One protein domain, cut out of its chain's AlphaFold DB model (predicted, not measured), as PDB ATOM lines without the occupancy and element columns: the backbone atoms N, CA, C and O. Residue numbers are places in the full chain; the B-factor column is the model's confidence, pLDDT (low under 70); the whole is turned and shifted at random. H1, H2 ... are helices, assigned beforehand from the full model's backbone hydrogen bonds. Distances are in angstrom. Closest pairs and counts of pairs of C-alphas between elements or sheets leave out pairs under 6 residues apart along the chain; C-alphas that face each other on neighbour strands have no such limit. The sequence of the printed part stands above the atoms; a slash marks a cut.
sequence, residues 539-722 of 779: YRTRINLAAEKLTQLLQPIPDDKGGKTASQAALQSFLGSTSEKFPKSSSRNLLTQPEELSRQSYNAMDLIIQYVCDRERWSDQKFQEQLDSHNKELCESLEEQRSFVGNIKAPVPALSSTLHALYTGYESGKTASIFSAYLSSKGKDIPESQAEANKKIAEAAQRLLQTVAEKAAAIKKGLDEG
ATOM      1  N   TYR A 539     195.101  76.532 221.279       85.44
ATOM      2  CA  TYR A 539     194.387  77.516 220.474       85.44
ATOM      3  C   TYR A 539     192.898  77.607 220.841       85.44
ATOM      4  O   TYR A 539     192.389  78.697 221.113       85.44
ATOM      5  N   ARG A 540     192.202  76.464 220.889       85.88
ATOM      6  CA  ARG A 540     190.769  76.398 221.215       85.88
ATOM      7  C   ARG A 540     190.492  76.866 222.647       85.88
ATOM      8  O   ARG A 540     189.578  77.657 222.863       85.88
ATOM      9  N   THR A 541     191.319  76.454 223.606       86.19
ATOM     10  CA  THR A 541     191.199  76.841 225.019       86.19
ATOM     11  C   THR A 541     191.417  78.339 225.223       86.19
ATOM     12  O   THR A 541     190.640  78.980 225.932       86.19
ATOM     13  N   ARG A 542     192.424  78.936 224.572       85.00
ATOM     14  CA  ARG A 542     192.703  80.379 224.687       85.00
ATOM     15  C   ARG A 542     191.566  81.245 224.164       85.00
ATOM     16  O   ARG A 542     191.244  82.250 224.792       85.00
ATOM     17  N   ILE A 543     190.941  80.846 223.057       86.88
ATOM     18  CA  ILE A 543     189.778  81.556 222.509       86.88
ATOM     19  C   ILE A 543     188.619  81.543 223.507       86.88
ATOM     20  O   ILE A 543     188.032  82.594 223.760       86.88
ATOM     21  N   ASN A 544     188.331  80.389 224.112       86.81
ATOM     22  CA  ASN A 544     187.253  80.262 225.091       86.81
ATOM     23  C   ASN A 544     187.528  81.091 226.358       86.81
ATOM     24  O   ASN A 544     186.649  81.823 226.806       86.81
ATOM     25  N   LEU A 545     188.758  81.066 226.884       87.12
ATOM     26  CA  LEU A 545     189.151  81.892 228.036       87.12
ATOM     27  C   LEU A 545     189.042  83.394 227.739       87.12
ATOM     28  O   LEU A 545     188.543  84.164 228.561       87.12
ATOM     29  N   ALA A 546     189.480  83.826 226.553       86.75
ATOM     30  CA  ALA A 546     189.361  85.218 226.129       86.75
ATOM     31  C   ALA A 546     187.890  85.644 225.977       86.75
ATOM     32  O   ALA A 546     187.529  86.751 226.383       86.75
ATOM     33  N   ALA A 547     187.037  84.768 225.439       88.81
ATOM     34  CA  ALA A 547     185.602  85.000 225.303       88.81
ATOM     35  C   ALA A 547     184.892  85.100 226.664       88.81
ATOM     36  O   ALA A 547     184.075  86.003 226.879       88.81
ATOM     37  N   GLU A 548     185.231  84.220 227.608       88.06
ATOM     38  CA  GLU A 548     184.686  84.249 228.964       88.06
ATOM     39  C   GLU A 548     185.091  85.541 229.684       88.06
ATOM     40  O   GLU A 548     184.233  86.254 230.211       88.06
ATOM     41  N   LYS A 549     186.378  85.905 229.625       86.56
ATOM     42  CA  LYS A 549     186.890  87.147 230.213       86.56
ATOM     43  C   LYS A 549     186.221  88.381 229.609       86.56
ATOM     44  O   LYS A 549     185.790  89.260 230.353       86.56
ATOM     45  N   LEU A 550     186.080  88.439 228.282       88.06
ATOM     46  CA  LEU A 550     185.349  89.516 227.608       88.06
ATOM     47  C   LEU A 550     183.909  89.608 228.132       88.06
ATOM     48  O   LEU A 550     183.453  90.687 228.495       88.06
ATOM     49  N   THR A 551     183.215  88.475 228.238       89.31
ATOM     50  CA  THR A 551     181.836  88.425 228.740       89.31
ATOM     51  C   THR A 551     181.742  88.933 230.180       89.31
ATOM     52  O   THR A 551     180.890  89.772 230.467       89.31
ATOM     53  N   GLN A 552     182.625  88.476 231.074       86.94
ATOM     54  CA  GLN A 552     182.668  88.904 232.477       86.94
ATOM     55  C   GLN A 552     182.922  90.413 232.608       86.94
ATOM     56  O   GLN A 552     182.250  91.085 233.387       86.94
ATOM     57  N   LEU A 553     183.848  90.964 231.815       85.25
ATOM     58  CA  LEU A 553     184.194  92.389 231.840       85.25
ATOM     59  C   LEU A 553     183.070  93.305 231.333       85.25
ATOM     60  O   LEU A 553     183.050  94.490 231.670       85.25
ATOM     61  N   LEU A 554     182.156  92.777 230.516       85.75
ATOM     62  CA  LEU A 554     181.021  93.520 229.970       85.75
ATOM     63  C   LEU A 554     179.764  93.441 230.847       85.75
ATOM     64  O   LEU A 554     178.812  94.187 230.603       85.75
ATOM     65  N   GLN A 555     179.729  92.565 231.859       83.81
ATOM     66  CA  GLN A 555     178.552  92.429 232.716       83.81
ATOM     67  C   GLN A 555     178.276  93.712 233.524       83.81
ATOM     68  O   GLN A 555     179.205  94.356 234.017       83.81
ATOM     69  N   PRO A 556     176.998  94.099 233.714       69.19
ATOM     70  CA  PRO A 556     176.652  95.260 234.528       69.19
ATOM     71  C   PRO A 556     177.002  95.012 236.003       69.19
ATOM     72  O   PRO A 556     176.458  94.104 236.628       69.19
ATOM     73  N   ILE A 557     177.873  95.843 236.581       66.88
ATOM     74  CA  ILE A 557     178.238  95.762 238.003       66.88
ATOM     75  C   ILE A 557     177.309  96.665 238.831       66.88
ATOM     76  O   ILE A 557     177.120  97.829 238.456       66.88
ATOM     77  N   PRO A 558     176.750  96.173 239.958       62.72
ATOM     78  CA  PRO A 558     175.958  96.983 240.883       62.72
ATOM     79  C   PRO A 558     176.708  98.237 241.356       62.72
ATOM     80  O   PRO A 558     177.925  98.217 241.539       62.72
ATOM     81  N   ASP A 559     175.976  99.330 241.582       57.53
ATOM     82  CA  ASP A 559     176.505 100.594 242.111       57.53
ATOM     83  C   ASP A 559     176.916 100.472 243.591       57.53
ATOM     84  O   ASP A 559     176.249 100.994 244.481       57.53
ATOM     85  N   ASP A 560     178.023  99.782 243.867       58.31
ATOM     86  CA  ASP A 560     178.711  99.835 245.160       58.31
ATOM     87  C   ASP A 560     180.092 100.507 245.024       58.31
ATOM     88  O   ASP A 560     180.696 100.533 243.944       58.31
ATOM     89  N   LYS A 561     180.562 101.107 246.125       47.59
ATOM     90  CA  LYS A 561     181.642 102.105 246.256       47.59
ATOM     91  C   LYS A 561     183.045 101.586 245.881       47.59
ATOM     92  O   LYS A 561     183.953 101.590 246.706       47.59
ATOM     93  N   GLY A 562     183.243 101.177 244.628       56.41
ATOM     94  CA  GLY A 562     184.554 100.835 244.060       56.41
ATOM     95  C   GLY A 562     184.541  99.857 242.877       56.41
ATOM     96  O   GLY A 562     185.519  99.803 242.132       56.41
ATOM     97  N   GLY A 563     183.443  99.122 242.652       61.56
ATOM     98  CA  GLY A 563     183.385  98.045 241.647       61.56
ATOM     99  C   GLY A 563     183.465  98.522 240.190       61.56
ATOM    100  O   GLY A 563     184.172  97.928 239.376       61.56
ATOM    101  N   LYS A 564     182.808  99.643 239.859       66.00
ATOM    102  CA  LYS A 564     182.802 100.201 238.491       66.00
ATOM    103  C   LYS A 564     184.189 100.655 238.024       66.00
ATOM    104  O   LYS A 564     184.575 100.379 236.892       66.00
ATOM    105  N   THR A 565     184.959 101.314 238.891       65.69
ATOM    106  CA  THR A 565     186.307 101.805 238.559       65.69
ATOM    107  C   THR A 565     187.293 100.654 238.365       65.69
ATOM    108  O   THR A 565     188.068 100.673 237.409       65.69
ATOM    109  N   ALA A 566     187.228  99.624 239.216       67.75
ATOM    110  CA  ALA A 566     188.066  98.433 239.093       67.75
ATOM    111  C   ALA A 566     187.776  97.651 237.800       67.75
ATOM    112  O   ALA A 566     188.703  97.270 237.090       67.75
ATOM    113  N   SER A 567     186.501  97.483 237.439       70.75
ATOM    114  CA  SER A 567     186.110  96.818 236.189       70.75
ATOM    115  C   SER A 567     186.481  97.605 234.942       70.75
ATOM    116  O   SER A 567     186.873  97.011 233.942       70.75
ATOM    117  N   GLN A 568     186.382  98.935 234.982       73.31
ATOM    118  CA  GLN A 568     186.806  99.776 233.867       73.31
ATOM    119  C   GLN A 568     188.326  99.712 233.667       73.31
ATOM    120  O   GLN A 568     188.780  99.617 232.530       73.31
ATOM    121  N   ALA A 569     189.106  99.699 234.754       75.88
ATOM    122  CA  ALA A 569     190.552  99.498 234.693       75.88
ATOM    123  C   ALA A 569     190.916  98.092 234.177       75.88
ATOM    124  O   ALA A 569     191.811  97.959 233.346       75.88
ATOM    125  N   ALA A 570     190.192  97.051 234.606       78.62
ATOM    126  CA  ALA A 570     190.385  95.683 234.126       78.62
ATOM    127  C   ALA A 570     190.046  95.534 232.632       78.62
ATOM    128  O   ALA A 570     190.801  94.905 231.894       78.62
ATOM    129  N   LEU A 571     188.965  96.172 232.168       81.12
ATOM    130  CA  LEU A 571     188.607  96.216 230.752       81.12
ATOM    131  C   LEU A 571     189.663  96.971 229.938       81.12
ATOM    132  O   LEU A 571     190.097  96.470 228.912       81.12
ATOM    133  N   GLN A 572     190.149  98.125 230.404       79.12
ATOM    134  CA  GLN A 572     191.236  98.846 229.728       79.12
ATOM    135  C   GLN A 572     192.535  98.032 229.678       79.12
ATOM    136  O   GLN A 572     193.198  98.011 228.644       79.12
ATOM    137  N   SER A 573     192.873  97.314 230.753       81.62
ATOM    138  CA  SER A 573     194.023  96.407 230.781       81.62
ATOM    139  C   SER A 573     193.862  95.238 229.807       81.62
ATOM    140  O   SER A 573     194.835  94.846 229.171       81.62
ATOM    141  N   PHE A 574     192.653  94.683 229.683       81.62
ATOM    142  CA  PHE A 574     192.347  93.638 228.707       81.62
ATOM    143  C   PHE A 574     192.419  94.177 227.277       81.62
ATOM    144  O   PHE A 574     192.992  93.535 226.412       81.62
ATOM    145  N   LEU A 575     191.889  95.373 227.014       79.12
ATOM    146  CA  LEU A 575     191.922  96.004 225.692       79.12
ATOM    147  C   LEU A 575     193.345  96.381 225.258       79.12
ATOM    148  O   LEU A 575     193.678  96.197 224.094       79.12
ATOM    149  N   GLY A 576     194.175  96.865 226.187       70.75
ATOM    150  CA  GLY A 576     195.536  97.344 225.930       70.75
ATOM    151  C   GLY A 576     196.626  96.269 225.855       70.75
ATOM    152  O   GLY A 576     197.790  96.614 225.652       70.75
ATOM    153  N   SER A 577     196.299  94.983 226.028       72.88
ATOM    154  CA  SER A 577     197.275  93.897 225.878       72.88
ATOM    155  C   SER A 577     197.728  93.766 224.418       72.88
ATOM    156  O   SER A 577     196.895  93.658 223.523       72.88
ATOM    157  N   THR A 578     199.037  93.707 224.169       55.75
ATOM    158  CA  THR A 578     199.656  93.680 222.826       55.75
ATOM    159  C   THR A 578     199.471  92.378 222.032       55.75
ATOM    160  O   THR A 578     199.913  92.307 220.887       55.75
ATOM    161  N   SER A 579     198.844  91.349 222.605       61.91
ATOM    162  CA  SER A 579     198.576  90.070 221.936       61.91
ATOM    163  C   SER A 579     197.225  90.090 221.206       61.91
ATOM    164  O   SER A 579     196.230  90.567 221.749       61.91
ATOM    165  N   GLU A 580     197.183  89.550 219.982       70.75
ATOM    166  CA  GLU A 580     195.931  89.267 219.269       70.75
ATOM    167  C   GLU A 580     195.138  88.204 220.051       70.75
ATOM    168  O   GLU A 580     195.572  87.060 220.160       70.75
ATOM    169  N   LYS A 581     193.995  88.590 220.631       79.25
ATOM    170  CA  LYS A 581     193.220  87.760 221.581       79.25
ATOM    171  C   LYS A 581     192.406  86.665 220.904       79.25
ATOM    172  O   LYS A 581     192.148  85.622 221.494       79.25
ATOM    173  N   PHE A 582     192.007  86.916 219.659       82.19
ATOM    174  CA  PHE A 582     191.185  86.018 218.854       82.19
ATOM    175  C   PHE A 582     191.837  85.764 217.487       82.19
ATOM    176  O   PHE A 582     191.223  86.055 216.455       82.19
ATOM    177  N   PRO A 583     193.074  85.235 217.445       82.31
ATOM    178  CA  PRO A 583     193.831  85.106 216.207       82.31
ATOM    179  C   PRO A 583     193.139  84.153 215.236       82.31
ATOM    180  O   PRO A 583     192.525  83.166 215.648       82.31
ATOM    181  N   LYS A 584     193.244  84.413 213.931       80.38
ATOM    182  CA  LYS A 584     192.757  83.476 212.905       80.38
ATOM    183  C   LYS A 584     193.657  82.242 212.848       80.38
ATOM    184  O   LYS A 584     194.879  82.361 212.789       80.38
ATOM    185  N   SER A 585     193.057  81.055 212.820       75.00
ATOM    186  CA  SER A 585     193.808  79.809 212.660       75.00
ATOM    187  C   SER A 585     194.397  79.702 211.250       75.00
ATOM    188  O   SER A 585     193.714  79.948 210.255       75.00
ATOM    189  N   SER A 586     195.650  79.255 211.150       64.50
ATOM    190  CA  SER A 586     196.268  78.835 209.884       64.50
ATOM    191  C   SER A 586     195.819  77.433 209.438       64.50
ATOM    192  O   SER A 586     195.993  77.073 208.274       64.50
ATOM    193  N   SER A 587     195.210  76.652 210.340       65.69
ATOM    194  CA  SER A 587     194.732  75.283 210.111       65.69
ATOM    195  C   SER A 587     193.203  75.200 210.167       65.69
ATOM    196  O   SER A 587     192.575  75.677 211.113       65.69
ATOM    197  N   ARG A 588     192.583  74.556 209.171       55.50
ATOM    198  CA  ARG A 588     191.115  74.503 209.010       55.50
ATOM    199  C   ARG A 588     190.370  73.583 209.993       55.50
ATOM    200  O   ARG A 588     189.152  73.524 209.911       55.50
ATOM    201  N   ASN A 589     191.057  72.912 210.923       65.81
ATOM    202  CA  ASN A 589     190.467  71.836 211.738       65.81
ATOM    203  C   ASN A 589     190.597  72.032 213.261       65.81
ATOM    204  O   ASN A 589     190.403  71.075 214.002       65.81
ATOM    205  N   LEU A 590     190.963  73.225 213.747       80.25
ATOM    206  CA  LEU A 590     191.141  73.458 215.194       80.25
ATOM    207  C   LEU A 590     189.845  73.837 215.923       80.25
ATOM    208  O   LEU A 590     189.750  73.639 217.131       80.25
ATOM    209  N   LEU A 591     188.867  74.371 215.192       85.12
ATOM    210  CA  LEU A 591     187.554  74.763 215.693       85.12
ATOM    211  C   LEU A 591     186.475  74.150 214.808       85.12
ATOM    212  O   LEU A 591     186.654  73.989 213.599       85.12
ATOM    213  N   THR A 592     185.336  73.835 215.408       87.75
ATOM    214  CA  THR A 592     184.099  73.576 214.668       87.75
ATOM    215  C   THR A 592     183.605  74.859 213.988       87.75
ATOM    216  O   THR A 592     183.954  75.971 214.385       87.75
ATOM    217  N   GLN A 593     182.745  74.731 212.974       88.06
ATOM    218  CA  GLN A 593     182.173  75.898 212.293       88.06
ATOM    219  C   GLN A 593     181.427  76.862 213.249       88.06
ATOM    220  O   GLN A 593     181.669  78.064 213.149       88.06
ATOM    221  N   PRO A 594     180.587  76.402 214.206       89.94
ATOM    222  CA  PRO A 594     179.967  77.295 215.192       89.94
ATOM    223  C   PRO A 594     180.971  78.034 216.088       89.94
ATOM    224  O   PRO A 594     180.759  79.200 216.424       89.94
ATOM    225  N   GLU A 595     182.072  77.382 216.468       91.38
ATOM    226  CA  GLU A 595     183.124  78.006 217.281       91.38
ATOM    227  C   GLU A 595     183.892  79.062 216.491       91.38
ATOM    228  O   GLU A 595     184.200  80.122 217.027       91.38
ATOM    229  N   GLU A 596     184.164  78.816 215.207       91.62
ATOM    230  CA  GLU A 596     184.819  79.797 214.342       91.62
ATOM    231  C   GLU A 596     183.945  81.043 214.133       91.62
ATOM    232  O   GLU A 596     184.456  82.162 214.190       91.62
ATOM    233  N   LEU A 597     182.627  80.875 213.972       92.94
ATOM    234  CA  LEU A 597     181.685  82.000 213.944       92.94
ATOM    235  C   LEU A 597     181.676  82.753 215.284       92.94
ATOM    236  O   LEU A 597     181.807  83.974 215.313       92.94
ATOM    237  N   SER A 598     181.649  82.042 216.412       93.75
ATOM    238  CA  SER A 598     181.697  82.679 217.737       93.75
ATOM    239  C   SER A 598     182.998  83.457 217.951       93.75
ATOM    240  O   SER A 598     182.970  84.605 218.389       93.75
ATOM    241  N   ARG A 599     184.144  82.892 217.548       93.56
ATOM    242  CA  ARG A 599     185.448  83.569 217.566       93.56
ATOM    243  C   ARG A 599     185.424  84.864 216.748       93.56
ATOM    244  O   ARG A 599     185.943  85.879 217.211       93.56
ATOM    245  N   GLN A 600     184.833  84.847 215.549       92.94
ATOM    246  CA  GLN A 600     184.668  86.049 214.718       92.94
ATOM    247  C   GLN A 600     183.816  87.107 215.425       92.94
ATOM    248  O   GLN A 600     184.216  88.269 215.479       92.94
ATOM    249  N   SER A 601     182.703  86.691 216.034       95.44
ATOM    250  CA  SER A 601     181.840  87.571 216.825       95.44
ATOM    251  C   SER A 601     182.595  88.217 217.996       95.44
ATOM    252  O   SER A 601     182.564  89.439 218.144       95.44
ATOM    253  N   TYR A 602     183.346  87.445 218.788       94.44
ATOM    254  CA  TYR A 602     184.126  87.982 219.912       94.44
ATOM    255  C   TYR A 602     185.246  88.927 219.466       94.44
ATOM    256  O   TYR A 602     185.450  89.973 220.085       94.44
ATOM    257  N   ASN A 603     185.929  88.607 218.364       92.62
ATOM    258  CA  ASN A 603     186.939  89.485 217.782       92.62
ATOM    259  C   ASN A 603     186.342  90.829 217.342       92.62
ATOM    260  O   ASN A 603     186.896  91.883 217.646       92.62
ATOM    261  N   ALA A 604     185.195  90.801 216.661       93.81
ATOM    262  CA  ALA A 604     184.508  92.014 216.239       93.81
ATOM    263  C   ALA A 604     184.053  92.855 217.446       93.81
ATOM    264  O   ALA A 604     184.252  94.068 217.442       93.81
ATOM    265  N   MET A 605     183.523  92.232 218.507       94.12
ATOM    266  CA  MET A 605     183.172  92.933 219.753       94.12
ATOM    267  C   MET A 605     184.387  93.605 220.405       94.12
ATOM    268  O   MET A 605     184.298  94.776 220.778       94.12
ATOM    269  N   ASP A 606     185.517  92.897 220.523       90.75
ATOM    270  CA  ASP A 606     186.754  93.448 221.091       90.75
ATOM    271  C   ASP A 606     187.225  94.675 220.299       90.75
ATOM    272  O   ASP A 606     187.456  95.736 220.881       90.75
ATOM    273  N   LEU A 607     187.274  94.570 218.967       90.00
ATOM    274  CA  LEU A 607     187.668  95.670 218.086       90.00
ATOM    275  C   LEU A 607     186.697  96.853 218.178       90.00
ATOM    276  O   LEU A 607     187.141  97.990 218.314       90.00
ATOM    277  N   ILE A 608     185.381  96.621 218.199       91.38
ATOM    278  CA  ILE A 608     184.399  97.703 218.371       91.38
ATOM    279  C   ILE A 608     184.625  98.431 219.704       91.38
ATOM    280  O   ILE A 608     184.631  99.660 219.729       91.38
ATOM    281  N   ILE A 609     184.862  97.713 220.809       88.75
ATOM    282  CA  ILE A 609     185.112  98.346 222.117       88.75
ATOM    283  C   ILE A 609     186.394  99.180 222.079       88.75
ATOM    284  O   ILE A 609     186.382 100.312 222.569       88.75
ATOM    285  N   GLN A 610     187.478  98.652 221.500       85.44
ATOM    286  CA  GLN A 610     188.740  99.385 221.362       85.44
ATOM    287  C   GLN A 610     188.532 100.705 220.609       85.44
ATOM    288  O   GLN A 610     188.958 101.757 221.082       85.44
ATOM    289  N   TYR A 611     187.812 100.666 219.485       83.75
ATOM    290  CA  TYR A 611     187.551 101.845 218.658       83.75
ATOM    291  C   TYR A 611     186.609 102.839 219.355       83.75
ATOM    292  O   TYR A 611     186.844 104.044 219.365       83.75
ATOM    293  N   VAL A 612     185.557 102.363 220.018       82.94
ATOM    294  CA  VAL A 612     184.642 103.246 220.758       82.94
ATOM    295  C   VAL A 612     185.348 103.949 221.925       82.94
ATOM    296  O   VAL A 612     185.013 105.088 222.251       82.94
ATOM    297  N   CYS A 613     186.351 103.317 222.540       78.19
ATOM    298  CA  CYS A 613     187.122 103.925 223.625       78.19
ATOM    299  C   CYS A 613     188.147 104.978 223.150       78.19
ATOM    300  O   CYS A 613     188.569 105.799 223.966       78.19
ATOM    301  N   ASP A 614     188.515 105.003 221.864       79.62
ATOM    302  CA  ASP A 614     189.490 105.937 221.281       79.62
ATOM    303  C   ASP A 614     188.804 107.181 220.681       79.62
ATOM    304  O   ASP A 614     188.579 107.306 219.474       79.62
ATOM    305  N   ARG A 615     188.429 108.115 221.564       78.62
ATOM    306  CA  ARG A 615     187.663 109.327 221.208       78.62
ATOM    307  C   ARG A 615     188.397 110.281 220.272       78.62
ATOM    308  O   ARG A 615     187.753 111.049 219.560       78.62
ATOM    309  N   GLU A 616     189.726 110.264 220.281       78.94
ATOM    310  CA  GLU A 616     190.543 111.197 219.498       78.94
ATOM    311  C   GLU A 616     190.459 110.908 217.995       78.94
ATOM    312  O   GLU A 616     190.659 111.803 217.175       78.94
ATOM    313  N   ARG A 617     190.100 109.671 217.629       78.31
ATOM    314  CA  ARG A 617     190.058 109.194 216.242       78.31
ATOM    315  C   ARG A 617     188.666 109.189 215.621       78.31
ATOM    316  O   ARG A 617     188.518 108.814 214.464       78.31
ATOM    317  N   TRP A 618     187.636 109.648 216.333       80.81
ATOM    318  CA  TRP A 618     186.258 109.636 215.824       80.81
ATOM    319  C   TRP A 618     186.043 110.506 214.579       80.81
ATOM    320  O   TRP A 618     185.121 110.245 213.811       80.81
ATOM    321  N   SER A 619     186.878 111.524 214.367       76.75
ATOM    322  CA  SER A 619     186.847 112.385 213.179       76.75
ATOM    323  C   SER A 619     187.611 111.813 211.976       76.75
ATOM    324  O   SER A 619     187.543 112.397 210.894       76.75
ATOM    325  N   ASP A 620     188.325 110.692 212.132       84.56
ATOM    326  CA  ASP A 620     189.051 110.019 211.052       84.56
ATOM    327  C   ASP A 620     188.089 109.156 210.217       84.56
ATOM    328  O   ASP A 620     187.466 108.212 210.704       84.56
ATOM    329  N   GLN A 621     187.981 109.462 208.925       83.88
ATOM    330  CA  GLN A 621     187.123 108.726 207.997       83.88
ATOM    331  C   GLN A 621     187.521 107.247 207.885       83.88
ATOM    332  O   GLN A 621     186.654 106.375 207.864       83.88
ATOM    333  N   LYS A 622     188.824 106.946 207.867       84.88
ATOM    334  CA  LYS A 622     189.319 105.567 207.762       84.88
ATOM    335  C   LYS A 622     188.974 104.761 209.013       84.88
ATOM    336  O   LYS A 622     188.713 103.564 208.936       84.88
ATOM    337  N   PHE A 623     188.957 105.430 210.163       82.75
ATOM    338  CA  PHE A 623     188.561 104.846 211.436       82.75
ATOM    339  C   PHE A 623     187.067 104.494 211.465       82.75
ATOM    340  O   PHE A 623     186.707 103.410 211.918       82.75
ATOM    341  N   GLN A 624     186.208 105.364 210.923       83.19
ATOM    342  CA  GLN A 624     184.771 105.090 210.793       83.19
ATOM    343  C   GLN A 624     184.486 103.933 209.825       83.19
ATOM    344  O   GLN A 624     183.707 103.045 210.153       83.19
ATOM    345  N   GLU A 625     185.180 103.871 208.683       87.19
ATOM    346  CA  GLU A 625     185.054 102.754 207.729       87.19
ATOM    347  C   GLU A 625     185.431 101.399 208.363       87.19
ATOM    348  O   GLU A 625     184.783 100.381 208.109       87.19
ATOM    349  N   GLN A 626     186.456 101.377 209.222       88.06
ATOM    350  CA  GLN A 626     186.857 100.180 209.969       88.06
ATOM    351  C   GLN A 626     185.823  99.788 211.031       88.06
ATOM    352  O   GLN A 626     185.460  98.615 211.125       88.06
ATOM    353  N   LEU A 627     185.308 100.758 211.790       88.94
ATOM    354  CA  LEU A 627     184.262 100.528 212.785       88.94
ATOM    355  C   LEU A 627     182.984  99.966 212.140       88.94
ATOM    356  O   LEU A 627     182.433  98.974 212.619       88.94
ATOM    357  N   ASP A 628     182.548 100.533 211.014       90.38
ATOM    358  CA  ASP A 628     181.402 100.039 210.244       90.38
ATOM    359  C   ASP A 628     181.635  98.612 209.728       90.38
ATOM    360  O   ASP A 628     180.738  97.766 209.803       90.38
ATOM    361  N   SER A 629     182.851  98.311 209.261       93.50
ATOM    362  CA  SER A 629     183.233  96.959 208.843       93.50
ATOM    363  C   SER A 629     183.120  95.950 209.989       93.50
ATOM    364  O   SER A 629     182.588  94.862 209.776       93.50
ATOM    365  N   HIS A 630     183.575  96.291 211.198       93.88
ATOM    366  CA  HIS A 630     183.492  95.396 212.358       93.88
ATOM    367  C   HIS A 630     182.050  95.189 212.840       93.88
ATOM    368  O   HIS A 630     181.661  94.064 213.147       93.88
ATOM    369  N   ASN A 631     181.221  96.240 212.846       94.38
ATOM    370  CA  ASN A 631     179.792  96.111 213.154       94.38
ATOM    371  C   ASN A 631     179.071  95.188 212.159       94.38
ATOM    372  O   ASN A 631     178.211  94.394 212.550       94.38
ATOM    373  N   LYS A 632     179.423  95.291 210.871       95.06
ATOM    374  CA  LYS A 632     178.884  94.428 209.819       95.06
ATOM    375  C   LYS A 632     179.320  92.973 210.009       95.06
ATOM    376  O   LYS A 632     178.460  92.099 209.986       95.06
ATOM    377  N   GLU A 633     180.608  92.733 210.253       94.75
ATOM    378  CA  GLU A 633     181.168  91.395 210.503       94.75
ATOM    379  C   GLU A 633     180.480  90.711 211.695       94.75
ATOM    380  O   GLU A 633     180.079  89.553 211.591       94.75
ATOM    381  N   LEU A 634     180.250  91.442 212.792       96.62
ATOM    382  CA  LEU A 634     179.524  90.923 213.954       96.62
ATOM    383  C   LEU A 634     178.081  90.519 213.607       96.62
ATOM    384  O   LEU A 634     177.638  89.432 213.972       96.62
ATOM    385  N   CYS A 635     177.342  91.366 212.886       96.00
ATOM    386  CA  CYS A 635     175.967  91.044 212.491       96.00
ATOM    387  C   CYS A 635     175.903  89.835 211.547       96.00
ATOM    388  O   CYS A 635     175.044  88.972 211.717       96.00
ATOM    389  N   GLU A 636     176.797  89.771 210.556       96.19
ATOM    390  CA  GLU A 636     176.865  88.659 209.601       96.19
ATOM    391  C   GLU A 636     177.192  87.342 210.310       96.19
ATOM    392  O   GLU A 636     176.506  86.347 210.087       96.19
ATOM    393  N   SER A 637     178.160  87.358 211.230       96.19
ATOM    394  CA  SER A 637     178.549  86.191 212.023       96.19
ATOM    395  C   SER A 637     177.397  85.656 212.889       96.19
ATOM    396  O   SER A 637     177.112  84.456 212.868       96.19
ATOM    397  N   LEU A 638     176.660  86.538 213.580       96.81
ATOM    398  CA  LEU A 638     175.493  86.156 214.389       96.81
ATOM    399  C   LEU A 638     174.350  85.576 213.538       96.81
ATOM    400  O   LEU A 638     173.715  84.595 213.937       96.81
ATOM    401  N   GLU A 639     174.079  86.144 212.358       96.75
ATOM    402  CA  GLU A 639     173.048  85.626 211.446       96.75
ATOM    403  C   GLU A 639     173.458  84.308 210.780       96.75
ATOM    404  O   GLU A 639     172.617  83.425 210.594       96.75
ATOM    405  N   GLU A 640     174.737  84.130 210.449       95.44
ATOM    406  CA  GLU A 640     175.244  82.861 209.929       95.44
ATOM    407  C   GLU A 640     175.144  81.761 210.993       95.44
ATOM    408  O   GLU A 640     174.668  80.660 210.709       95.44
ATOM    409  N   GLN A 641     175.473  82.081 212.246       94.06
ATOM    410  CA  GLN A 641     175.329  81.160 213.370       94.06
ATOM    411  C   GLN A 641     173.857  80.813 213.636       94.06
ATOM    412  O   GLN A 641     173.518  79.650 213.875       94.06
ATOM    413  N   ARG A 642     172.951  81.787 213.492       94.88
ATOM    414  CA  ARG A 642     171.500  81.562 213.550       94.88
ATOM    415  C   ARG A 642     171.022  80.648 212.426       94.88
ATOM    416  O   ARG A 642     170.240  79.734 212.682       94.88
ATOM    417  N   SER A 643     171.483  80.875 211.197       93.94
ATOM    418  CA  SER A 643     171.174  80.024 210.043       93.94
ATOM    419  C   SER A 643     171.657  78.592 210.275       93.94
ATOM    420  O   SER A 643     170.901  77.644 210.062       93.94
ATOM    421  N   PHE A 644     172.875  78.425 210.799       89.94
ATOM    422  CA  PHE A 644     173.439  77.122 211.144       89.94
ATOM    423  C   PHE A 644     172.541  76.364 212.131       89.94
ATOM    424  O   PHE A 644     172.119  75.245 211.839       89.94
ATOM    425  N   VAL A 645     172.166  76.997 213.249       89.81
ATOM    426  CA  VAL A 645     171.251  76.419 214.251       89.81
ATOM    427  C   VAL A 645     169.864  76.132 213.656       89.81
ATOM    428  O   VAL A 645     169.280  75.070 213.887       89.81
ATOM    429  N   GLY A 646     169.335  77.048 212.842       88.44
ATOM    430  CA  GLY A 646     168.044  76.903 212.167       88.44
ATOM    431  C   GLY A 646     167.983  75.694 211.227       88.44
ATOM    432  O   GLY A 646     166.954  75.011 211.162       88.44
ATOM    433  N   ASN A 647     169.099  75.382 210.564       89.00
ATOM    434  CA  ASN A 647     169.210  74.332 209.552       89.00
ATOM    435  C   ASN A 647     169.478  72.925 210.109       89.00
ATOM    436  O   ASN A 647     169.480  71.971 209.328       89.00
ATOM    437  N   ILE A 648     169.667  72.760 211.424       83.56
ATOM    438  CA  ILE A 648     169.823  71.436 212.044       83.56
ATOM    439  C   ILE A 648     168.558  70.600 211.765       83.56
ATOM    440  O   ILE A 648     167.452  70.949 212.206       83.56
ATOM    441  N   LYS A 649     168.733  69.518 210.988       70.69
ATOM    442  CA  LYS A 649     167.702  68.536 210.608       70.69
ATOM    443  C   LYS A 649     167.672  67.392 211.626       70.69
ATOM    444  O   LYS A 649     168.724  67.017 212.120       70.69
ATOM    445  N   ALA A 650     166.483  66.832 211.875       62.00
ATOM    446  CA  ALA A 650     166.239  65.743 212.833       62.00
ATOM    447  C   ALA A 650     166.763  66.063 214.255       62.00
ATOM    448  O   ALA A 650     167.836  65.608 214.635       62.00
ATOM    449  N   PRO A 651     166.018  66.846 215.064       61.31
ATOM    450  CA  PRO A 651     166.474  67.299 216.386       61.31
ATOM    451  C   PRO A 651     166.711  66.157 217.392       61.31
ATOM    452  O   PRO A 651     167.288  66.383 218.452       61.31
ATOM    453  N   VAL A 652     166.270  64.940 217.071       62.69
ATOM    454  CA  VAL A 652     166.425  63.754 217.906       62.69
ATOM    455  C   VAL A 652     166.952  62.607 217.034       62.69
ATOM    456  O   VAL A 652     166.341  62.337 215.996       62.69
ATOM    457  N   PRO A 653     168.058  61.946 217.423       57.88
ATOM    458  CA  PRO A 653     168.799  62.140 218.672       57.88
ATOM    459  C   PRO A 653     169.659  63.411 218.693       57.88
ATOM    460  O   PRO A 653     170.230  63.818 217.681       57.88
ATOM    461  N   ALA A 654     169.764  64.046 219.864       62.66
ATOM    462  CA  ALA A 654     170.596  65.230 220.059       62.66
ATOM    463  C   ALA A 654     172.074  64.820 220.156       62.66
ATOM    464  O   ALA A 654     172.650  64.734 221.237       62.66
ATOM    465  N   LEU A 655     172.678  64.521 219.005       67.69
ATOM    466  CA  LEU A 655     174.096  64.181 218.911       67.69
ATOM    467  C   LEU A 655     174.973  65.338 219.414       67.69
ATOM    468  O   LEU A 655     174.561  66.501 219.405       67.69
ATOM    469  N   SER A 656     176.217  65.021 219.784       67.12
ATOM    470  CA  SER A 656     177.212  66.001 220.246       67.12
ATOM    471  C   SER A 656     177.317  67.218 219.313       67.12
ATOM    472  O   SER A 656     177.346  68.348 219.787       67.12
ATOM    473  N   SER A 657     177.247  67.020 217.991       71.62
ATOM    474  CA  SER A 657     177.254  68.104 216.995       71.62
ATOM    475  C   SER A 657     176.054  69.056 217.094       71.62
ATOM    476  O   SER A 657     176.212  70.259 216.888       71.62
ATOM    477  N   THR A 658     174.870  68.546 217.436       78.56
ATOM    478  CA  THR A 658     173.650  69.340 217.634       78.56
ATOM    479  C   THR A 658     173.720  70.140 218.929       78.56
ATOM    480  O   THR A 658     173.464  71.345 218.924       78.56
ATOM    481  N   LEU A 659     174.085  69.484 220.035       79.00
ATOM    482  CA  LEU A 659     174.175  70.136 221.343       79.00
ATOM    483  C   LEU A 659     175.271  71.204 221.349       79.00
ATOM    484  O   LEU A 659     175.018  72.341 221.745       79.00
ATOM    485  N   HIS A 660     176.455  70.870 220.834       84.56
ATOM    486  CA  HIS A 660     177.589  71.786 220.716       84.56
ATOM    487  C   HIS A 660     177.222  73.062 219.951       84.56
ATOM    488  O   HIS A 660     177.495  74.169 220.414       84.56
ATOM    489  N   ALA A 661     176.530  72.928 218.815       87.44
ATOM    490  CA  ALA A 661     176.080  74.067 218.020       87.44
ATOM    491  C   ALA A 661     175.086  74.973 218.768       87.44
ATOM    492  O   ALA A 661     175.153  76.196 218.635       87.44
ATOM    493  N   LEU A 662     174.182  74.388 219.564       87.56
ATOM    494  CA  LEU A 662     173.204  75.138 220.356       87.56
ATOM    495  C   LEU A 662     173.849  75.895 221.513       87.56
ATOM    496  O   LEU A 662     173.561  77.078 221.677       87.56
ATOM    497  N   TYR A 663     174.730  75.248 222.282       87.81
ATOM    498  CA  TYR A 663     175.449  75.905 223.377       87.81
ATOM    499  C   TYR A 663     176.346  77.027 222.858       87.81
ATOM    500  O   TYR A 663     176.251  78.155 223.333       87.81
ATOM    501  N   THR A 664     177.108  76.758 221.798       90.12
ATOM    502  CA  THR A 664     177.972  77.758 221.159       90.12
ATOM    503  C   THR A 664     177.153  78.942 220.616       90.12
ATOM    504  O   THR A 664     177.507  80.104 220.809       90.12
ATOM    505  N   GLY A 665     176.006  78.667 219.977       92.31
ATOM    506  CA  GLY A 665     175.044  79.690 219.540       92.31
ATOM    507  C   GLY A 665     174.463  80.516 220.688       92.31
ATOM    508  O   GLY A 665     174.358  81.738 220.574       92.31
ATOM    509  N   TYR A 666     174.111  79.865 221.797       92.12
ATOM    510  CA  TYR A 666     173.592  80.527 222.988       92.12
ATOM    511  C   TYR A 666     174.622  81.464 223.618       92.12
ATOM    512  O   TYR A 666     174.305  82.617 223.901       92.12
ATOM    513  N   GLU A 667     175.847  80.985 223.828       90.88
ATOM    514  CA  GLU A 667     176.925  81.762 224.441       90.88
ATOM    515  C   GLU A 667     177.276  82.985 223.595       90.88
ATOM    516  O   GLU A 667     177.289  84.100 224.116       90.88
ATOM    517  N   SER A 668     177.452  82.808 222.282       93.69
ATOM    518  CA  SER A 668     177.698  83.909 221.342       93.69
ATOM    519  C   SER A 668     176.571  84.954 221.376       93.69
ATOM    520  O   SER A 668     176.822  86.147 221.574       93.69
ATOM    521  N   GLY A 669     175.307  84.513 221.296       94.38
ATOM    522  CA  GLY A 669     174.142  85.402 221.360       94.38
ATOM    523  C   GLY A 669     173.994  86.124 222.705       94.38
ATOM    524  O   GLY A 669     173.691  87.319 222.747       94.38
ATOM    525  N   LYS A 670     174.254  85.435 223.820       92.94
ATOM    526  CA  LYS A 670     174.172  86.010 225.168       92.94
ATOM    527  C   LYS A 670     175.268  87.043 225.401       92.94
ATOM    528  O   LYS A 670     174.977  88.124 225.914       92.94
ATOM    529  N   THR A 671     176.501  86.751 224.998       93.50
ATOM    530  CA  THR A 671     177.603  87.713 225.080       93.50
ATOM    531  C   THR A 671     177.337  88.929 224.195       93.50
ATOM    532  O   THR A 671     177.535  90.048 224.659       93.50
ATOM    533  N   ALA A 672     176.797  88.749 222.983       95.50
ATOM    534  CA  ALA A 672     176.389  89.859 222.117       95.50
ATOM    535  C   ALA A 672     175.302  90.741 222.759       95.50
ATOM    536  O   ALA A 672     175.373  91.967 222.693       95.50
ATOM    537  N   SER A 673     174.333  90.134 223.449       94.12
ATOM    538  CA  SER A 673     173.305  90.860 224.205       94.12
ATOM    539  C   SER A 673     173.905  91.680 225.360       94.12
ATOM    540  O   SER A 673     173.607  92.870 225.505       94.12
ATOM    541  N   ILE A 674     174.821  91.087 226.138       92.75
ATOM    542  CA  ILE A 674     175.554  91.781 227.214       92.75
ATOM    543  C   ILE A 674     176.387  92.937 226.641       92.75
ATOM    544  O   ILE A 674     176.350  94.048 227.168       92.75
ATOM    545  N   PHE A 675     177.089  92.703 225.533       94.31
ATOM    546  CA  PHE A 675     177.841  93.715 224.798       94.31
ATOM    547  C   PHE A 675     176.951  94.889 224.362       94.31
ATOM    548  O   PHE A 675     177.296  96.053 224.592       94.31
ATOM    549  N   SER A 676     175.772  94.613 223.801       93.50
ATOM    550  CA  SER A 676     174.846  95.664 223.380       93.50
ATOM    551  C   SER A 676     174.269  96.457 224.550       93.50
ATOM    552  O   SER A 676     174.088  97.678 224.435       93.50
ATOM    553  N   ALA A 677     174.027  95.806 225.691       91.81
ATOM    554  CA  ALA A 677     173.643  96.476 226.930       91.81
ATOM    555  C   ALA A 677     174.779  97.366 227.464       91.81
ATOM    556  O   ALA A 677     174.535  98.516 227.843       91.81
ATOM    557  N   TYR A 678     176.023  96.880 227.420       90.06
ATOM    558  CA  TYR A 678     177.210  97.652 227.784       90.06
ATOM    559  C   TYR A 678     177.349  98.914 226.922       90.06
ATOM    560  O   TYR A 678     177.464 100.006 227.477       90.06
ATOM    561  N   LEU A 679     177.267  98.810 225.590       89.81
ATOM    562  CA  LEU A 679     177.330  99.983 224.708       89.81
ATOM    563  C   LEU A 679     176.180 100.963 224.973       89.81
ATOM    564  O   LEU A 679     176.405 102.169 225.061       89.81
ATOM    565  N   SER A 680     174.964 100.458 225.189       89.75
ATOM    566  CA  SER A 680     173.808 101.305 225.518       89.75
ATOM    567  C   SER A 680     174.002 102.070 226.832       89.75
ATOM    568  O   SER A 680     173.598 103.226 226.937       89.75
ATOM    569  N   SER A 681     174.679 101.466 227.817       85.69
ATOM    570  CA  SER A 681     174.985 102.112 229.104       85.69
ATOM    571  C   SER A 681     175.922 103.321 228.983       85.69
ATOM    572  O   SER A 681     175.941 104.172 229.873       85.69
ATOM    573  N   LYS A 682     176.679 103.431 227.884       82.44
ATOM    574  CA  LYS A 682     177.580 104.562 227.619       82.44
ATOM    575  C   LYS A 682     176.843 105.815 227.135       82.44
ATOM    576  O   LYS A 682     177.386 106.910 227.221       82.44
ATOM    577  N   GLY A 683     175.595 105.704 226.678       80.44
ATOM    578  CA  GLY A 683     174.762 106.859 226.331       80.44
ATOM    579  C   GLY A 683     175.427 107.809 225.324       80.44
ATOM    580  O   GLY A 683     175.650 107.440 224.180       80.44
ATOM    581  N   LYS A 684     175.737 109.045 225.744       77.12
ATOM    582  CA  LYS A 684     176.365 110.079 224.889       77.12
ATOM    583  C   LYS A 684     177.869 109.878 224.665       77.12
ATOM    584  O   LYS A 684     178.469 110.630 223.903       77.12
ATOM    585  N   ASP A 685     178.477 108.900 225.329       80.06
ATOM    586  CA  ASP A 685     179.904 108.594 225.230       80.06
ATOM    587  C   ASP A 685     180.256 107.683 224.037       80.06
ATOM    588  O   ASP A 685     181.364 107.147 223.999       80.06
ATOM    589  N   ILE A 686     179.345 107.514 223.067       85.25
ATOM    590  CA  ILE A 686     179.562 106.783 221.807       85.25
ATOM    591  C   ILE A 686     179.028 107.590 220.602       85.25
ATOM    592  O   ILE A 686     178.091 108.374 220.776       85.25
ATOM    593  N   PRO A 687     179.571 107.404 219.381       84.62
ATOM    594  CA  PRO A 687     179.038 108.031 218.168       84.62
ATOM    595  C   PRO A 687     177.589 107.611 217.870       84.62
ATOM    596  O   PRO A 687     177.202 106.470 218.116       84.62
ATOM    597  N   GLU A 688     176.794 108.503 217.272       84.62
ATOM    598  CA  GLU A 688     175.394 108.216 216.906       84.62
ATOM    599  C   GLU A 688     175.278 107.071 215.881       84.62
ATOM    600  O   GLU A 688     174.402 106.215 216.007       84.62
ATOM    601  N   SER A 689     176.216 106.989 214.929       86.44
ATOM    602  CA  SER A 689     176.334 105.863 213.989       86.44
ATOM    603  C   SER A 689     176.520 104.528 214.715       86.44
ATOM    604  O   SER A 689     175.858 103.543 214.381       86.44
ATOM    605  N   GLN A 690     177.351 104.507 215.761       91.06
ATOM    606  CA  GLN A 690     177.577 103.321 216.583       91.06
ATOM    607  C   GLN A 690     176.351 102.965 217.428       91.06
ATOM    608  O   GLN A 690     176.051 101.785 217.602       91.06
ATOM    609  N   ALA A 691     175.625 103.957 217.948       88.75
ATOM    610  CA  ALA A 691     174.387 103.717 218.684       88.75
ATOM    611  C   ALA A 691     173.325 103.040 217.798       88.75
ATOM    612  O   ALA A 691     172.624 102.137 218.257       88.75
ATOM    613  N   GLU A 692     173.234 103.429 216.524       90.31
ATOM    614  CA  GLU A 692     172.328 102.803 215.558       90.31
ATOM    615  C   GLU A 692     172.803 101.403 215.133       90.31
ATOM    616  O   GLU A 692     172.004 100.467 215.081       90.31
ATOM    617  N   ALA A 693     174.108 101.218 214.906       92.75
ATOM    618  CA  ALA A 693     174.688  99.898 214.649       92.75
ATOM    619  C   ALA A 693     174.447  98.926 215.820       92.75
ATOM    620  O   ALA A 693     174.091  97.767 215.604       92.75
ATOM    621  N   ASN A 694     174.542  99.412 217.062       94.44
ATOM    622  CA  ASN A 694     174.302  98.613 218.259       94.44
ATOM    623  C   ASN A 694     172.864  98.071 218.352       94.44
ATOM    624  O   ASN A 694     172.669  96.960 218.838       94.44
ATOM    625  N   LYS A 695     171.858  98.807 217.856       94.31
ATOM    626  CA  LYS A 695     170.474  98.297 217.797       94.31
ATOM    627  C   LYS A 695     170.366  97.081 216.880       94.31
ATOM    628  O   LYS A 695     169.760  96.086 217.260       94.31
ATOM    629  N   LYS A 696     171.017  97.129 215.712       95.12
ATOM    630  CA  LYS A 696     171.043  96.005 214.759       95.12
ATOM    631  C   LYS A 696     171.739  94.778 215.350       95.12
ATOM    632  O   LYS A 696     171.262  93.662 215.164       95.12
ATOM    633  N   ILE A 697     172.827  94.988 216.096       96.25
ATOM    634  CA  ILE A 697     173.537  93.918 216.813       96.25
ATOM    635  C   ILE A 697     172.625  93.291 217.876       96.25
ATOM    636  O   ILE A 697     172.503  92.068 217.922       96.25
ATOM    637  N   ALA A 698     171.925  94.106 218.671       95.69
ATOM    638  CA  ALA A 698     170.979  93.619 219.675       95.69
ATOM    639  C   ALA A 698     169.835  92.798 219.045       95.69
ATOM    640  O   ALA A 698     169.493  91.727 219.543       95.69
ATOM    641  N   GLU A 699     169.285  93.253 217.915       96.25
ATOM    642  CA  GLU A 699     168.253  92.530 217.161       96.25
ATOM    643  C   GLU A 699     168.764  91.205 216.570       96.25
ATOM    644  O   GLU A 699     168.034  90.211 216.547       96.25
ATOM    645  N   ALA A 700     170.003  91.159 216.069       96.31
ATOM    646  CA  ALA A 700     170.625  89.925 215.580       96.31
ATOM    647  C   ALA A 700     170.868  88.925 216.727       96.31
ATOM    648  O   ALA A 700     170.494  87.755 216.617       96.31
ATOM    649  N   ALA A 701     171.403  89.398 217.858       96.38
ATOM    650  CA  ALA A 701     171.627  88.595 219.060       96.38
ATOM    651  C   ALA A 701     170.320  87.998 219.605       96.38
ATOM    652  O   ALA A 701     170.246  86.799 219.873       96.38
ATOM    653  N   GLN A 702     169.260  88.807 219.695       95.81
ATOM    654  CA  GLN A 702     167.945  88.353 220.146       95.81
ATOM    655  C   GLN A 702     167.350  87.293 219.208       95.81
ATOM    656  O   GLN A 702     166.823  86.282 219.670       95.81
ATOM    657  N   ARG A 703     167.462  87.479 217.885       95.69
ATOM    658  CA  ARG A 703     166.983  86.493 216.903       95.69
ATOM    659  C   ARG A 703     167.749  85.173 216.982       95.69
ATOM    660  O   ARG A 703     167.131  84.115 216.835       95.69
ATOM    661  N   LEU A 704     169.062  85.212 217.220       95.50
ATOM    662  CA  LEU A 704     169.871  84.015 217.463       95.50
ATOM    663  C   LEU A 704     169.403  83.286 218.731       95.50
ATOM    664  O   LEU A 704     169.072  82.103 218.653       95.50
ATOM    665  N   LEU A 705     169.292  83.991 219.863       94.12
ATOM    666  CA  LEU A 705     168.836  83.423 221.140       94.12
ATOM    667  C   LEU A 705     167.438  82.805 221.037       94.12
ATOM    668  O   LEU A 705     167.219  81.689 221.507       94.12
ATOM    669  N   GLN A 706     166.512  83.480 220.353       92.94
ATOM    670  CA  GLN A 706     165.177  82.947 220.094       92.94
ATOM    671  C   GLN A 706     165.232  81.666 219.250       92.94
ATOM    672  O   GLN A 706     164.589  80.677 219.595       92.94
ATOM    673  N   THR A 707     166.035  81.649 218.183       92.38
ATOM    674  CA  THR A 707     166.188  80.462 217.321       92.38
ATOM    675  C   THR A 707     166.782  79.281 218.104       92.38
ATOM    676  O   THR A 707     166.324  78.148 217.952       92.38
ATOM    677  N   VAL A 708     167.765  79.535 218.975       90.50
ATOM    678  CA  VAL A 708     168.347  78.520 219.870       90.50
ATOM    679  C   VAL A 708     167.296  77.986 220.846       90.50
ATOM    680  O   VAL A 708     167.165  76.770 220.980       90.50
ATOM    681  N   ALA A 709     166.512  78.861 221.481       88.31
ATOM    682  CA  ALA A 709     165.461  78.467 222.419       88.31
ATOM    683  C   ALA A 709     164.352  77.638 221.743       88.31
ATOM    684  O   ALA A 709     163.937  76.605 222.271       88.31
ATOM    685  N   GLU A 710     163.908  78.038 220.548       88.25
ATOM    686  CA  GLU A 710     162.922  77.299 219.751       88.25
ATOM    687  C   GLU A 710     163.436  75.903 219.371       88.25
ATOM    688  O   GLU A 710     162.711  74.910 219.499       88.25
ATOM    689  N   LYS A 711     164.708  75.794 218.960       87.12
ATOM    690  CA  LYS A 711     165.336  74.503 218.645       87.12
ATOM    691  C   LYS A 711     165.523  73.627 219.878       87.12
ATOM    692  O   LYS A 711     165.191  72.447 219.818       87.12
ATOM    693  N   ALA A 712     165.981  74.185 220.995       84.94
ATOM    694  CA  ALA A 712     166.098  73.469 222.263       84.94
ATOM    695  C   ALA A 712     164.741  72.912 222.731       84.94
ATOM    696  O   ALA A 712     164.647  71.745 223.115       84.94
ATOM    697  N   ALA A 713     163.671  73.708 222.627       84.62
ATOM    698  CA  ALA A 713     162.314  73.265 222.942       84.62
ATOM    699  C   ALA A 713     161.835  72.138 222.011       84.62
ATOM    700  O   ALA A 713     161.206  71.187 222.475       84.62
ATOM    701  N   ALA A 714     162.161  72.209 220.715       84.62
ATOM    702  CA  ALA A 714     161.842  71.154 219.755       84.62
ATOM    703  C   ALA A 714     162.586  69.839 220.049       84.62
ATOM    704  O   ALA A 714     161.977  68.775 219.963       84.62
ATOM    705  N   ILE A 715     163.866  69.905 220.437       82.00
ATOM    706  CA  ILE A 715     164.657  68.734 220.857       82.00
ATOM    707  C   ILE A 715     164.052  68.102 222.104       82.00
ATOM    708  O   ILE A 715     163.791  66.903 222.111       82.00
ATOM    709  N   LYS A 716     163.783  68.908 223.137       81.25
ATOM    710  CA  LYS A 716     163.183  68.421 224.382       81.25
ATOM    711  C   LYS A 716     161.844  67.736 224.119       81.25
ATOM    712  O   LYS A 716     161.644  66.604 224.535       81.25
ATOM    713  N   LYS A 717     160.964  68.388 223.352       83.88
ATOM    714  CA  LYS A 717     159.671  67.812 222.973       83.88
ATOM    715  C   LYS A 717     159.836  66.485 222.229       83.88
ATOM    716  O   LYS A 717     159.123  65.546 222.543       83.88
ATOM    717  N   GLY A 718     160.768  66.405 221.277       80.62
ATOM    718  CA  GLY A 718     161.028  65.171 220.537       80.62
ATOM    719  C   GLY A 718     161.624  64.056 221.402       80.62
ATOM    720  O   GLY A 718     161.355  62.889 221.140       80.62
ATOM    721  N   LEU A 719     162.410  64.395 222.431       78.12
ATOM    722  CA  LEU A 719     162.905  63.432 223.417       78.12
ATOM    723  C   LEU A 719     161.789  62.960 224.362       78.12
ATOM    724  O   LEU A 719     161.818  61.838 224.845       78.12
ATOM    725  N   ASP A 720     160.769  63.772 224.619       78.69
ATOM    726  CA  ASP A 720     159.613  63.387 225.440       78.69
ATOM    727  C   ASP A 720     158.568  62.547 224.672       78.69
ATOM    728  O   ASP A 720     157.617  62.041 225.270       78.69
ATOM    729  N   GLU A 721     158.740  62.351 223.361       80.62
ATOM    730  CA  GLU A 721     157.893  61.467 222.553       80.62
ATOM    731  C   GLU A 721     158.225  59.978 222.791       80.62
ATOM    732  O   GLU A 721     159.379  59.588 222.963       80.62
ATOM    733  N   GLY A 722     157.199  59.120 222.783       77.44
ATOM    734  CA  GLY A 722     157.374  57.666 222.889       77.44
ATOM    735  C   GLY A 722     158.054  57.047 221.657       77.44
ATOM    736  O   GLY A 722     158.005  57.607 220.559       77.44
TER     737      GLY A 722
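Overview. This is residues 539 to 722 of the 779 residues of an uncharacterized protein of Lachnellula willkommii (UniProt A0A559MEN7). Four long helices, H3, H4, H5 and H6, lie side by side as an elongated core in which each runs opposite ways to the one before it, and H1 slants over the side made by H3 and H5. H2 folds back from H1 at the edge of this body, and residues 558 to 563, of which 563 belongs to H2, stick out. The printed part has 184 residues with six named helices, H1 to H6 in order, and no named strand; its class is all helix. It is compact, with a radius of gyration of the C-alphas of 17.6 A, and spans 61 by 41 by 28 A.

Along the chain. Find C-alpha 539 at (194.387, 77.516, 220.474); from there H1 runs through residues 539 to 554, 22.9 A long. H2 follows at residues 563 to 575, 18.2 A. Look next for H3 at residues 593 to 613, 30.6 A, beginning at C-alpha 593 at (182.173, 75.898, 212.293). H4 takes residues 621 to 646, 37.3 A, and H5 residues 656 to 681, 37.2 A. H6, the longest, runs 46.9 A through residues 688 to 719 and ends at C-alpha 719 at (162.905, 63.432, 223.417).

Arrangement. Begin at H5, the hub, which touches four helices; H1, H3, H4, H5 and H6 form a bundle, a group of helices set together. H5 and H6 are a hairpin at a shallow tilt of 30 degrees, and their closest C-alphas, of Gly 669 and Ala 701, are 4.7 A apart. H3 touches H5, the same way at 11 degrees, closest at the C-alphas of Ser 598 and Ser 668, 5.5 A. H3 and H4 are a hairpin at 28 degrees, closest at the C-alphas of Ser 601 and Leu 634, 5.0 A. H4 touches H6, the same way at 12 degrees, with the C-alphas of Arg 642 and Leu 704 4.9 A apart. H1 touches H3 with residues 543 to 550 alone, at a steep tilt of 44 degrees; the closest C-alphas, of Ala 547 and Tyr 602, are 6.3 A apart. H1 and H2, a hairpin, only just touch, with 3 pairs of C-alphas within 8 A. H2 is apart from H4, H5 and H6. In H1 to H5 every O i to N i+4 pair is within hydrogen-bond range; in H6 27 of 28 are.

Size, cuts and confidence. The C-alphas farthest apart, of Glu 616 and Gly 722, are 63.1 A from each other. The printed part has no cut. Follow residues 576 to 592 for the long link, H2 to H3. The mean pLDDT of the printed part is 84.0; look for values under 70 at residues 556 to 566, 578 to 579, 586 to 589 and 650 to 656.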